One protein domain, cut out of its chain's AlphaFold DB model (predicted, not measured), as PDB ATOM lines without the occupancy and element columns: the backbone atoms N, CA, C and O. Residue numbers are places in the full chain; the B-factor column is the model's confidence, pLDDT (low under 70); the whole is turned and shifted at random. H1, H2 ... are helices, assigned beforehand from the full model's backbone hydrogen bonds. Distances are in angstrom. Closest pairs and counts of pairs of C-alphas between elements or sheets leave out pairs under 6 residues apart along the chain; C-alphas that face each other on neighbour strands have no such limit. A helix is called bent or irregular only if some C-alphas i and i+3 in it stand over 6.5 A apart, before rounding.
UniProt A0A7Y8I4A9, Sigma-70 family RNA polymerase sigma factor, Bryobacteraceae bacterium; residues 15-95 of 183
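AT A GLANCE: This is residues 15 to 95 of the 183 residues of the protein "Sigma-70 family RNA polymerase sigma factor" of Bryobacteraceae bacterium (UniProt A0A7Y8I4A9). Helix H3 and arm H1b of the bent helix H1 lie side by side, H2 crosses both, and residues 86 to 95 stick out. The printed part has 81 residues with named helices H1, H2 and H3 in chain order: all helix. It is compact, radius of gyration of the C-alphas 13.4 A, spanning 45 by 20 by 18 A.

IN THESE COORDINATES: H3, residues 66 to 90, 36.4 A long, ends at C-alpha (24.174, 176.938, 90.635) and is irregular: C-alphas 67 and 70 are 7.4 A apart. H1, residues 15 to 39, begins at C-alpha (48.871, 185.414, 56.726); assigned as one helix by its hydrogen bonds, it is bent, C-alphas 26 and 29 being 7.6 A apart, with arms H1a, 15 to 26, 16.6 A, and H1b, 29 to 39, 15.3 A. H2, residues 42 to 58, is 24.5 A long.

HOW THE PARTS SIT: H3 touches H1b at a shallow tilt of 25 degrees, closest C-alphas 81 and 35, 5.8 A. With residues 73 to 81 alone it touches H2 at a steep tilt of 53 degrees, closest C-alphas 77 and 52, 5.5 A. O i to N i+4 pairs are within hydrogen-bond range throughout H1a, H1b and H2, 19 of 21 in H3.

THE WHOLE: The printed part has no cut; residues 92 to 95 are under pLDDT 70.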
ATOM      1  N   SER A  15      47.852 184.955  55.781       82.69
ATOM      2  CA  SER A  15      48.871 185.414  56.726       82.69
ATOM      3  C   SER A  15      48.308 185.639  58.135       82.69
ATOM      4  O   SER A  15      48.985 185.372  59.131       82.69
ATOM      5  N   ARG A  16      47.056 186.099  58.250       84.38
ATOM      6  CA  ARG A  16      46.389 186.303  59.544       84.38
ATOM      7  C   ARG A  16      46.038 184.982  60.226       84.38
ATOM      8  O   ARG A  16      46.303 184.842  61.417       84.38
ATOM      9  N   GLU A  17      45.479 184.031  59.488       87.44
ATOM     10  CA  GLU A  17      45.124 182.703  60.009       87.44
ATOM     11  C   GLU A  17      46.362 181.950  60.511       87.44
ATOM     12  O   GLU A  17      46.351 181.421  61.620       87.44
ATOM     13  N   ALA A  18      47.474 182.007  59.771       89.62
ATOM     14  CA  ALA A  18      48.736 181.397  60.192       89.62
ATOM     15  C   ALA A  18      49.292 182.003  61.498       89.62
ATOM     16  O   ALA A  18      49.860 181.296  62.337       89.62
ATOM     17  N   LEU A  19      49.130 183.316  61.702       88.81
ATOM     18  CA  LEU A  19      49.522 183.980  62.951       88.81
ATOM     19  C   LEU A  19      48.642 183.547  64.128       88.81
ATOM     20  O   LEU A  19      49.157 183.329  65.227       88.81
ATOM     21  N   GLU A  20      47.334 183.421  63.907       90.81
ATOM     22  CA  GLU A  20      46.381 182.957  64.919       90.81
ATOM     23  C   GLU A  20      46.650 181.499  65.301       90.81
ATOM     24  O   GLU A  20      46.724 181.183  66.488       90.81
ATOM     25  N   GLU A  21      46.902 180.633  64.321       90.56
ATOM     26  CA  GLU A  21      47.258 179.238  64.558       90.56
ATOM     27  C   GLU A  21      48.552 179.124  65.374       90.56
ATOM     28  O   GLU A  21      48.589 178.440  66.399       90.56
ATOM     29  N   ARG A  22      49.599 179.868  64.997       90.81
ATOM     30  CA  ARG A  22      50.861 179.895  65.749       90.81
ATOM     31  C   ARG A  22      50.668 180.412  67.175       90.81
ATOM     32  O   ARG A  22      51.305 179.906  68.100       90.81
ATOM     33  N   PHE A  23      49.807 181.410  67.366       91.06
ATOM     34  CA  PHE A  23      49.464 181.927  68.688       91.06
ATOM     35  C   PHE A  23      48.776 180.858  69.544       91.06
ATOM     36  O   PHE A  23      49.167 180.651  70.693       91.06
ATOM     37  N   VAL A  24      47.797 180.142  68.985       92.19
ATOM     38  CA  VAL A  24      47.122 179.034  69.672       92.19
ATOM     39  C   VAL A  24      48.135 177.952  70.033       92.19
ATOM     40  O   VAL A  24      48.274 177.639  71.212       92.19
ATOM     41  N   GLN A  25      48.912 177.452  69.070       90.75
ATOM     42  CA  GLN A  25      49.911 176.399  69.292       90.75
ATOM     43  C   GLN A  25      50.917 176.766  70.395       90.75
ATOM     44  O   GLN A  25      51.230 175.936  71.250       90.75
ATOM     45  N   LEU A  26      51.385 178.020  70.426       91.75
ATOM     46  CA  LEU A  26      52.347 178.498  71.420       91.75
ATOM     47  C   LEU A  26      51.791 178.471  72.852       91.75
ATOM     48  O   LEU A  26      52.524 178.166  73.795       91.75
ATOM     49  N   TYR A  27      50.509 178.795  73.034       93.00
ATOM     50  CA  TYR A  27      49.914 178.960  74.363       93.00
ATOM     51  C   TYR A  27      48.959 177.838  74.782       93.00
ATOM     52  O   TYR A  27      48.568 177.802  75.953       93.00
ATOM     53  N   MET A  28      48.620 176.910  73.880       91.56
ATOM     54  CA  MET A  28      47.629 175.846  74.087       91.56
ATOM     55  C   MET A  28      47.892 175.080  75.381       91.56
ATOM     56  O   MET A  28      47.042 175.039  76.271       91.56
ATOM     57  N   ARG A  29      49.121 174.565  75.543       90.12
ATOM     58  CA  ARG A  29      49.518 173.790  76.726       90.12
ATOM     59  C   ARG A  29      49.355 174.589  78.018       90.12
ATOM     60  O   ARG A  29      48.846 174.058  79.001       90.12
ATOM     61  N   ARG A  30      49.777 175.858  78.035       91.19
ATOM     62  CA  ARG A  30      49.679 176.708  79.233       91.19
ATOM     63  C   ARG A  30      48.219 176.919  79.623       91.19
ATOM     64  O   ARG A  30      47.870 176.710  80.782       91.19
ATOM     65  N   VAL A  31      47.388 177.332  78.666       94.62
ATOM     66  CA  VAL A  31      45.960 177.600  78.889       94.62
ATOM     67  C   VAL A  31      45.262 176.345  79.404       94.62
ATOM     68  O   VAL A  31      44.612 176.393  80.449       94.62
ATOM     69  N   PHE A  32      45.480 175.219  78.729       94.44
ATOM     70  CA  PHE A  32      44.891 173.943  79.098       94.44
ATOM     71  C   PHE A  32      45.283 173.502  80.512       94.44
ATOM     72  O   PHE A  32      44.411 173.174  81.312       94.44
ATOM     73  N   VAL A  33      46.571 173.565  80.873       91.62
ATOM     74  CA  VAL A  33      47.044 173.165  82.210       91.62
ATOM     75  C   VAL A  33      46.437 174.031  83.315       91.62
ATOM     76  O   VAL A  33      46.044 173.504  84.355       91.62
ATOM     77  N   VAL A  34      46.332 175.349  83.112       93.81
ATOM     78  CA  VAL A  34      45.711 176.250  84.100       93.81
ATOM     79  C   VAL A  34      44.247 175.885  84.315       93.81
ATOM     80  O   VAL A  34      43.808 175.746  85.457       93.81
ATOM     81  N   ILE A  35      43.501 175.692  83.229       96.12
ATOM     82  CA  ILE A  35      42.083 175.334  83.288       96.12
ATOM     83  C   ILE A  35      41.916 173.967  83.945       96.12
ATOM     84  O   ILE A  35      41.158 173.853  84.906       96.12
ATOM     85  N   TYR A  36      42.666 172.958  83.498       94.25
ATOM     86  CA  TYR A  36      42.636 171.605  84.046       94.25
ATOM     87  C   TYR A  36      42.900 171.592  85.552       94.25
ATOM     88  O   TYR A  36      42.150 170.979  86.310       94.25
ATOM     89  N   ARG A  37      43.905 172.338  86.022       93.50
ATOM     90  CA  ARG A  37      44.207 172.442  87.456       93.50
ATOM     91  C   ARG A  37      43.109 173.139  88.252       93.50
ATOM     92  O   ARG A  37      43.010 172.897  89.451       93.50
ATOM     93  N   ILE A  38      42.285 173.978  87.631       95.19
ATOM     94  CA  ILE A  38      41.125 174.605  88.277       95.19
ATOM     95  C   ILE A  38      39.938 173.631  88.300       95.19
ATOM     96  O   ILE A  38      39.408 173.335  89.374       95.19
ATOM     97  N   VAL A  39      39.535 173.093  87.144       94.56
ATOM     98  CA  VAL A  39      38.289 172.311  87.013       94.56
ATOM     99  C   VAL A  39      38.441 170.845  87.426       94.56
ATOM    100  O   VAL A  39      37.510 170.263  87.979       94.56
ATOM    101  N   GLY A  40      39.631 170.267  87.254       90.56
ATOM    102  CA  GLY A  40      39.974 168.896  87.642       90.56
ATOM    103  C   GLY A  40      39.430 167.792  86.728       90.56
ATOM    104  O   GLY A  40      39.645 166.622  87.033       90.56
ATOM    105  N   ASN A  41      38.753 168.142  85.633       89.56
ATOM    106  CA  ASN A  41      38.224 167.222  84.625       89.56
ATOM    107  C   ASN A  41      38.845 167.546  83.253       89.56
ATOM    108  O   ASN A  41      39.014 168.715  82.907       89.56
ATOM    109  N   VAL A  42      39.238 166.512  82.503       88.19
ATOM    110  CA  VAL A  42      39.941 166.663  81.215       88.19
ATOM    111  C   VAL A  42      39.009 167.171  80.116       88.19
ATOM    112  O   VAL A  42      39.392 168.091  79.401       88.19
ATOM    113  N   SER A  43      37.799 166.618  80.017       89.12
ATOM    114  CA  SER A  43      36.803 167.016  79.013       89.12
ATOM    115  C   SER A  43      36.403 168.476  79.202       89.12
ATOM    116  O   SER A  43      36.533 169.275  78.278       89.12
ATOM    117  N   ASP A  44      36.047 168.857  80.435       93.75
ATOM    118  CA  ASP A  44      35.746 170.251  80.782       93.75
ATOM    119  C   ASP A  44      36.926 171.164  80.407       93.75
ATOM    120  O   ASP A  44      36.745 172.258  79.879       93.75
ATOM    121  N   ALA A  45      38.163 170.726  80.667       93.94
ATOM    122  CA  ALA A  45      39.341 171.525  80.360       93.94
ATOM    123  C   ALA A  45      39.567 171.718  78.854       93.94
ATOM    124  O   ALA A  45      40.006 172.798  78.454       93.94
ATOM    125  N   GLN A  46      39.267 170.719  78.022       92.75
ATOM    126  CA  GLN A  46      39.369 170.824  76.563       92.75
ATOM    127  C   GLN A  46      38.363 171.838  76.016       92.75
ATOM    128  O   GLN A  46      38.755 172.756  75.289       92.75
ATOM    129  N   ASP A  47      37.102 171.737  76.433       95.38
ATOM    130  CA  ASP A  47      36.035 172.640  75.993       95.38
ATOM    131  C   ASP A  47      36.320 174.087  76.407       95.38
ATOM    132  O   ASP A  47      36.285 175.018  75.597       95.38
ATOM    133  N   LEU A  48      36.706 174.288  77.668       97.50
ATOM    134  CA  LEU A  48      37.015 175.614  78.198       97.50
ATOM    135  C   LEU A  48      38.297 176.206  77.597       97.50
ATOM    136  O   LEU A  48      38.433 177.431  77.528       97.50
ATOM    137  N   THR A  49      39.242 175.372  77.152       96.50
ATOM    138  CA  THR A  49      40.436 175.833  76.426       96.50
ATOM    139  C   THR A  49      40.046 176.413  75.075       96.50
ATOM    140  O   THR A  49      40.457 177.530  74.753       96.50
ATOM    141  N   GLN A  50      39.196 175.714  74.322       95.38
ATOM    142  CA  GLN A  50      38.669 176.217  73.051       95.38
ATOM    143  C   GLN A  50      37.901 177.527  73.256       95.38
ATOM    144  O   GLN A  50      38.187 178.528  72.596       95.38
ATOM    145  N   GLU A  51      36.997 177.568  74.240       97.88
ATOM    146  CA  GLU A  51      36.251 178.781  74.588       97.88
ATOM    147  C   GLU A  51      37.188 179.945  74.959       97.88
ATOM    148  O   GLU A  51      36.959 181.097  74.576       97.88
ATOM    149  N   THR A  52      38.278 179.657  75.674       97.88
ATOM    150  CA  THR A  52      39.288 180.652  76.049       97.88
ATOM    151  C   THR A  52      39.978 181.244  74.826       97.88
ATOM    152  O   THR A  52      40.112 182.467  74.757       97.88
ATOM    153  N   PHE A  53      40.388 180.425  73.854       97.19
ATOM    154  CA  PHE A  53      41.023 180.927  72.633       97.19
ATOM    155  C   PHE A  53      40.054 181.701  71.745       97.19
ATOM    156  O   PHE A  53      40.431 182.760  71.250       97.19
ATOM    157  N   ILE A  54      38.793 181.272  71.634       96.81
ATOM    158  CA  ILE A  54      37.753 182.047  70.939       96.81
ATOM    159  C   ILE A  54      37.627 183.441  71.570       96.81
ATOM    160  O   ILE A  54      37.721 184.455  70.874       96.81
ATOM    161  N   LYS A  55      37.494 183.517  72.902       97.06
ATOM    162  CA  LYS A  55      37.432 184.798  73.632       97.06
ATOM    163  C   LYS A  55      38.705 185.625  73.470       97.06
ATOM    164  O   LYS A  55      38.621 186.851  73.412       97.06
ATOM    165  N   ALA A  56      39.872 184.986  73.452       96.19
ATOM    166  CA  ALA A  56      41.150 185.662  73.284       96.19
ATOM    167  C   ALA A  56      41.265 186.277  71.886       96.19
ATOM    168  O   ALA A  56      41.509 187.473  71.775       96.19
ATOM    169  N   LEU A  57      41.002 185.512  70.827       94.25
ATOM    170  CA  LEU A  57      41.059 186.000  69.448       94.25
ATOM    171  C   LEU A  57      40.071 187.152  69.210       94.25
ATOM    172  O   LEU A  57      40.449 188.167  68.630       94.25
ATOM    173  N   GLN A  58      38.859 187.074  69.774       94.50
ATOM    174  CA  GLN A  58      37.877 188.171  69.755       94.50
ATOM    175  C   GLN A  58      38.348 189.444  70.480       94.50
ATOM    176  O   GLN A  58      37.855 190.533  70.203       94.50
ATOM    177  N   ARG A  59      39.273 189.322  71.437       93.81
ATOM    178  CA  ARG A  59      39.778 190.427  72.270       93.81
ATOM    179  C   ARG A  59      41.239 190.758  71.987       93.81
ATOM    180  O   ARG A  59      41.843 191.499  72.762       93.81
ATOM    181  N   ARG A  60      41.816 190.230  70.906       89.25
ATOM    182  CA  ARG A  60      43.255 190.320  70.613       89.25
ATOM    183  C   ARG A  60      43.782 191.752  70.564       89.25
ATOM    184  O   ARG A  60      44.924 191.987  70.921       89.25
ATOM    185  N   GLU A  61      42.939 192.717  70.202       89.44
ATOM    186  CA  GLU A  61      43.289 194.145  70.166       89.44
ATOM    187  C   GLU A  61      43.651 194.712  71.553       89.44
ATOM    188  O   GLU A  61      44.335 195.729  71.665       89.44
ATOM    189  N   GLN A  62      43.231 194.045  72.633       90.00
ATOM    190  CA  GLN A  62      43.614 194.393  74.004       90.00
ATOM    191  C   GLN A  62      45.056 193.979  74.327       90.00
ATOM    192  O   GLN A  62      45.667 194.539  75.242       90.00
ATOM    193  N   LEU A  63      45.607 193.007  73.595       89.75
ATOM    194  CA  LEU A  63      46.973 192.537  73.759       89.75
ATOM    195  C   LEU A  63      47.926 193.447  72.977       89.75
ATOM    196  O   LEU A  63      48.247 193.205  71.818       89.75
ATOM    197  N   LYS A  64      48.385 194.511  73.637       86.19
ATOM    198  CA  LYS A  64      49.328 195.483  73.054       86.19
ATOM    199  C   LYS A  64      50.793 195.054  73.142       86.19
ATOM    200  O   LYS A  64      51.642 195.639  72.484       86.19
ATOM    201  N   ASP A  65      51.080 194.080  73.999       89.94
ATOM    202  CA  ASP A  65      52.427 193.667  74.374       89.94
ATOM    203  C   ASP A  65      52.487 192.138  74.409       89.94
ATOM    204  O   ASP A  65      51.872 191.498  75.269       89.94
ATOM    205  N   LEU A  66      53.203 191.557  73.446       85.44
ATOM    206  CA  LEU A  66      53.302 190.108  73.281       85.44
ATOM    207  C   LEU A  66      54.048 189.433  74.436       85.44
ATOM    208  O   LEU A  66      53.752 188.277  74.733       85.44
ATOM    209  N   GLU A  67      54.931 190.141  75.147       89.50
ATOM    210  CA  GLU A  67      55.613 189.592  76.328       89.50
ATOM    211  C   GLU A  67      54.618 189.303  77.464       89.50
ATOM    212  O   GLU A  67      54.827 188.418  78.294       89.50
ATOM    213  N   LYS A  68      53.472 189.995  77.466       90.44
ATOM    214  CA  LYS A  68      52.393 189.825  78.451       90.44
ATOM    215  C   LYS A  68      51.302 188.857  78.008       90.44
ATOM    216  O   LYS A  68      50.367 188.614  78.777       90.44
ATOM    217  N   ALA A  69      51.409 188.272  76.815       91.38
ATOM    218  CA  ALA A  69      50.395 187.381  76.254       91.38
ATOM    219  C   ALA A  69      50.084 186.191  77.172       91.38
ATOM    220  O   ALA A  69      48.915 185.880  77.387       91.38
ATOM    221  N   GLY A  70      51.103 185.586  77.791       90.12
ATOM    222  CA  GLY A  70      50.914 184.463  78.716       90.12
ATOM    223  C   GLY A  70      50.078 184.823  79.952       90.12
ATOM    224  O   GLY A  70      49.165 184.079  80.319       90.12
ATOM    225  N   HIS A  71      50.344 185.975  80.573       90.31
ATOM    226  CA  HIS A  71      49.576 186.459  81.727       90.31
ATOM    227  C   HIS A  71      48.158 186.889  81.322       90.31
ATOM    228  O   HIS A  71      47.177 186.570  81.999       90.31
ATOM    229  N   TRP A  72      48.029 187.579  80.188       94.50
ATOM    230  CA  TRP A  72      46.735 187.984  79.641       94.50
ATOM    231  C   TRP A  72      45.844 186.775  79.315       94.50
ATOM    232  O   TRP A  72      44.691 186.734  79.747       94.50
ATOM    233  N   LEU A  73      46.387 185.747  78.659       94.75
ATOM    234  CA  LEU A  73      45.674 184.497  78.391       94.75
ATOM    235  C   LEU A  73      45.313 183.756  79.672       94.75
ATOM    236  O   LEU A  73      44.180 183.303  79.803       94.75
ATOM    237  N   SER A  74      46.225 183.681  80.644       91.62
ATOM    238  CA  SER A  74      45.931 183.072  81.943       91.62
ATOM    239  C   SER A  74      44.746 183.746  82.636       91.62
ATOM    240  O   SER A  74      43.879 183.073  83.203       91.62
ATOM    241  N   ARG A  75      44.625 185.077  82.532       93.62
ATOM    242  CA  ARG A  75      43.454 185.808  83.033       93.62
ATOM    243  C   ARG A  75      42.162 185.366  82.347       93.62
ATOM    244  O   ARG A  75      41.174 185.139  83.040       93.62
ATOM    245  N   ILE A  76      42.150 185.232  81.022       96.56
ATOM    246  CA  ILE A  76      40.956 184.779  80.285       96.56
ATOM    247  C   ILE A  76      40.624 183.322  80.641       96.56
ATOM    248  O   ILE A  76      39.464 183.017  80.921       96.56
ATOM    249  N   ALA A  77      41.639 182.460  80.698       96.75
ATOM    250  CA  ALA A  77      41.531 181.037  81.004       96.75
ATOM    251  C   ALA A  77      40.931 180.797  82.393       96.75
ATOM    252  O   ALA A  77      39.897 180.148  82.547       96.75
ATOM    253  N   SER A  78      41.543 181.390  83.417       95.75
ATOM    254  CA  SER A  78      41.077 181.251  84.797       95.75
ATOM    255  C   SER A  78      39.692 181.853  85.019       95.75
ATOM    256  O   SER A  78      38.892 181.252  85.729       95.75
ATOM    257  N   ASN A  79      39.362 182.990  84.398       96.00
ATOM    258  CA  ASN A  79      38.009 183.545  84.484       96.00
ATOM    259  C   ASN A  79      36.982 182.605  83.839       96.00
ATOM    260  O   ASN A  79      35.946 182.337  84.441       96.00
ATOM    261  N   THR A  80      37.297 182.054  82.663       97.81
ATOM    262  CA  THR A  80      36.436 181.086  81.966       97.81
ATOM    263  C   THR A  80      36.201 179.839  82.823       97.81
ATOM    264  O   THR A  80      35.055 179.432  83.007       97.81
ATOM    265  N   ALA A  81      37.246 179.304  83.462       97.25
ATOM    266  CA  ALA A  81      37.125 178.181  84.392       97.25
ATOM    267  C   ALA A  81      36.298 178.518  85.650       97.25
ATOM    268  O   ALA A  81      35.454 177.731  86.073       97.25
ATOM    269  N   ILE A  82      36.495 179.695  86.253       95.12
ATOM    270  CA  ILE A  82      35.736 180.129  87.440       95.12
ATOM    271  C   ILE A  82      34.250 180.301  87.115       95.12
ATOM    272  O   ILE A  82      33.395 179.899  87.907       95.12
ATOM    273  N   ASP A  83      33.931 180.900  85.971       95.62
ATOM    274  CA  ASP A  83      32.548 181.110  85.548       95.62
ATOM    275  C   ASP A  83      31.848 179.781  85.246       95.62
ATOM    276  O   ASP A  83      30.698 179.591  85.657       95.62
ATOM    277  N   PHE A  84      32.562 178.824  84.649       96.31
ATOM    278  CA  PHE A  84      32.094 177.449  84.498       96.31
ATOM    279  C   PHE A  84      31.760 176.802  85.852       96.31
ATOM    280  O   PHE A  84      30.630 176.350  86.054       96.31
ATOM    281  N   LEU A  85      32.682 176.837  86.822       93.25
ATOM    282  CA  LEU A  85      32.457 176.268  88.159       93.25
ATOM    283  C   LEU A  85      31.272 176.927  88.883       93.25
ATOM    284  O   LEU A  85      30.455 176.258  89.517       93.25
ATOM    285  N   ARG A  86      31.119 178.251  88.751       91.12
ATOM    286  CA  ARG A  86      29.966 178.983  89.298       91.12
ATOM    287  C   ARG A  86      28.652 178.520  88.686       91.12
ATOM    288  O   ARG A  86      27.673 178.377  89.417       91.12
ATOM    289  N   LYS A  87      28.614 178.325  87.365       91.62
ATOM    290  CA  LYS A  87      27.424 177.851  86.653       91.62
ATOM    291  C   LYS A  87      27.077 176.422  87.073       91.62
ATOM    292  O   LYS A  87      25.929 176.183  87.438       91.62
ATOM    293  N   ARG A  88      28.071 175.527  87.128       88.38
ATOM    294  CA  ARG A  88      27.916 174.134  87.580       88.38
ATOM    295  C   ARG A  88      27.309 174.050  88.980       88.38
ATOM    296  O   ARG A  88      26.304 173.371  89.177       88.38
ATOM    297  N   ASN A  89      27.848 174.821  89.927       83.31
ATOM    298  CA  ASN A  89      27.365 174.833  91.308       83.31
ATOM    299  C   ASN A  89      25.929 175.385  91.437       83.31
ATOM    300  O   ASN A  89      25.135 174.878  92.221       83.31
ATOM    301  N   ARG A  90      25.553 176.400  90.641       84.25
ATOM    302  CA  ARG A  90      24.174 176.938  90.635       84.25
ATOM    303  C   ARG A  90      23.147 175.953  90.093       84.25
ATOM    304  O   ARG A  90      21.990 176.012  90.489       84.25
ATOM    305  N   GLN A  91      23.553 175.094  89.167       81.88
ATOM    306  CA  GLN A  91      22.666 174.128  88.532       81.88
ATOM    307  C   GLN A  91      22.530 172.829  89.348       81.88
ATOM    308  O   GLN A  91      21.891 171.895  88.878       81.88
ATOM    309  N   ASN A  92      23.106 172.769  90.559       61.03
ATOM    310  CA  ASN A  92      23.072 171.613  91.459       61.03
ATOM    311  C   ASN A  92      23.534 170.305  90.791       61.03
ATOM    312  O   ASN A  92      23.111 169.218  91.190       61.03
ATOM    313  N   TRP A  93      24.403 170.415  89.776       57.50
ATOM    314  CA  TRP A  93      25.053 169.267  89.161       57.50
ATOM    315  C   TRP A  93      25.948 168.646  90.222       57.50
ATOM    316  O   TRP A  93      27.035 169.142  90.512       57.50
ATOM    317  N   THR A  94      25.452 167.583  90.841       50.12
ATOM    318  CA  THR A  94      26.295 166.640  91.555       50.12
ATOM    319  C   THR A  94      27.088 165.924  90.472       50.12
ATOM    320  O   THR A  94      26.475 165.305  89.601       50.12
ATOM    321  N   PRO A  95      28.427 166.032  90.451       49.41
ATOM    322  CA  PRO A  95      29.211 165.118  89.644       49.41
ATOM    323  C   PRO A  95      28.810 163.712  90.088       49.41
ATOM    324  O   PRO A  95      28.858 163.418  91.286       49.41
TER     325      PRO A  95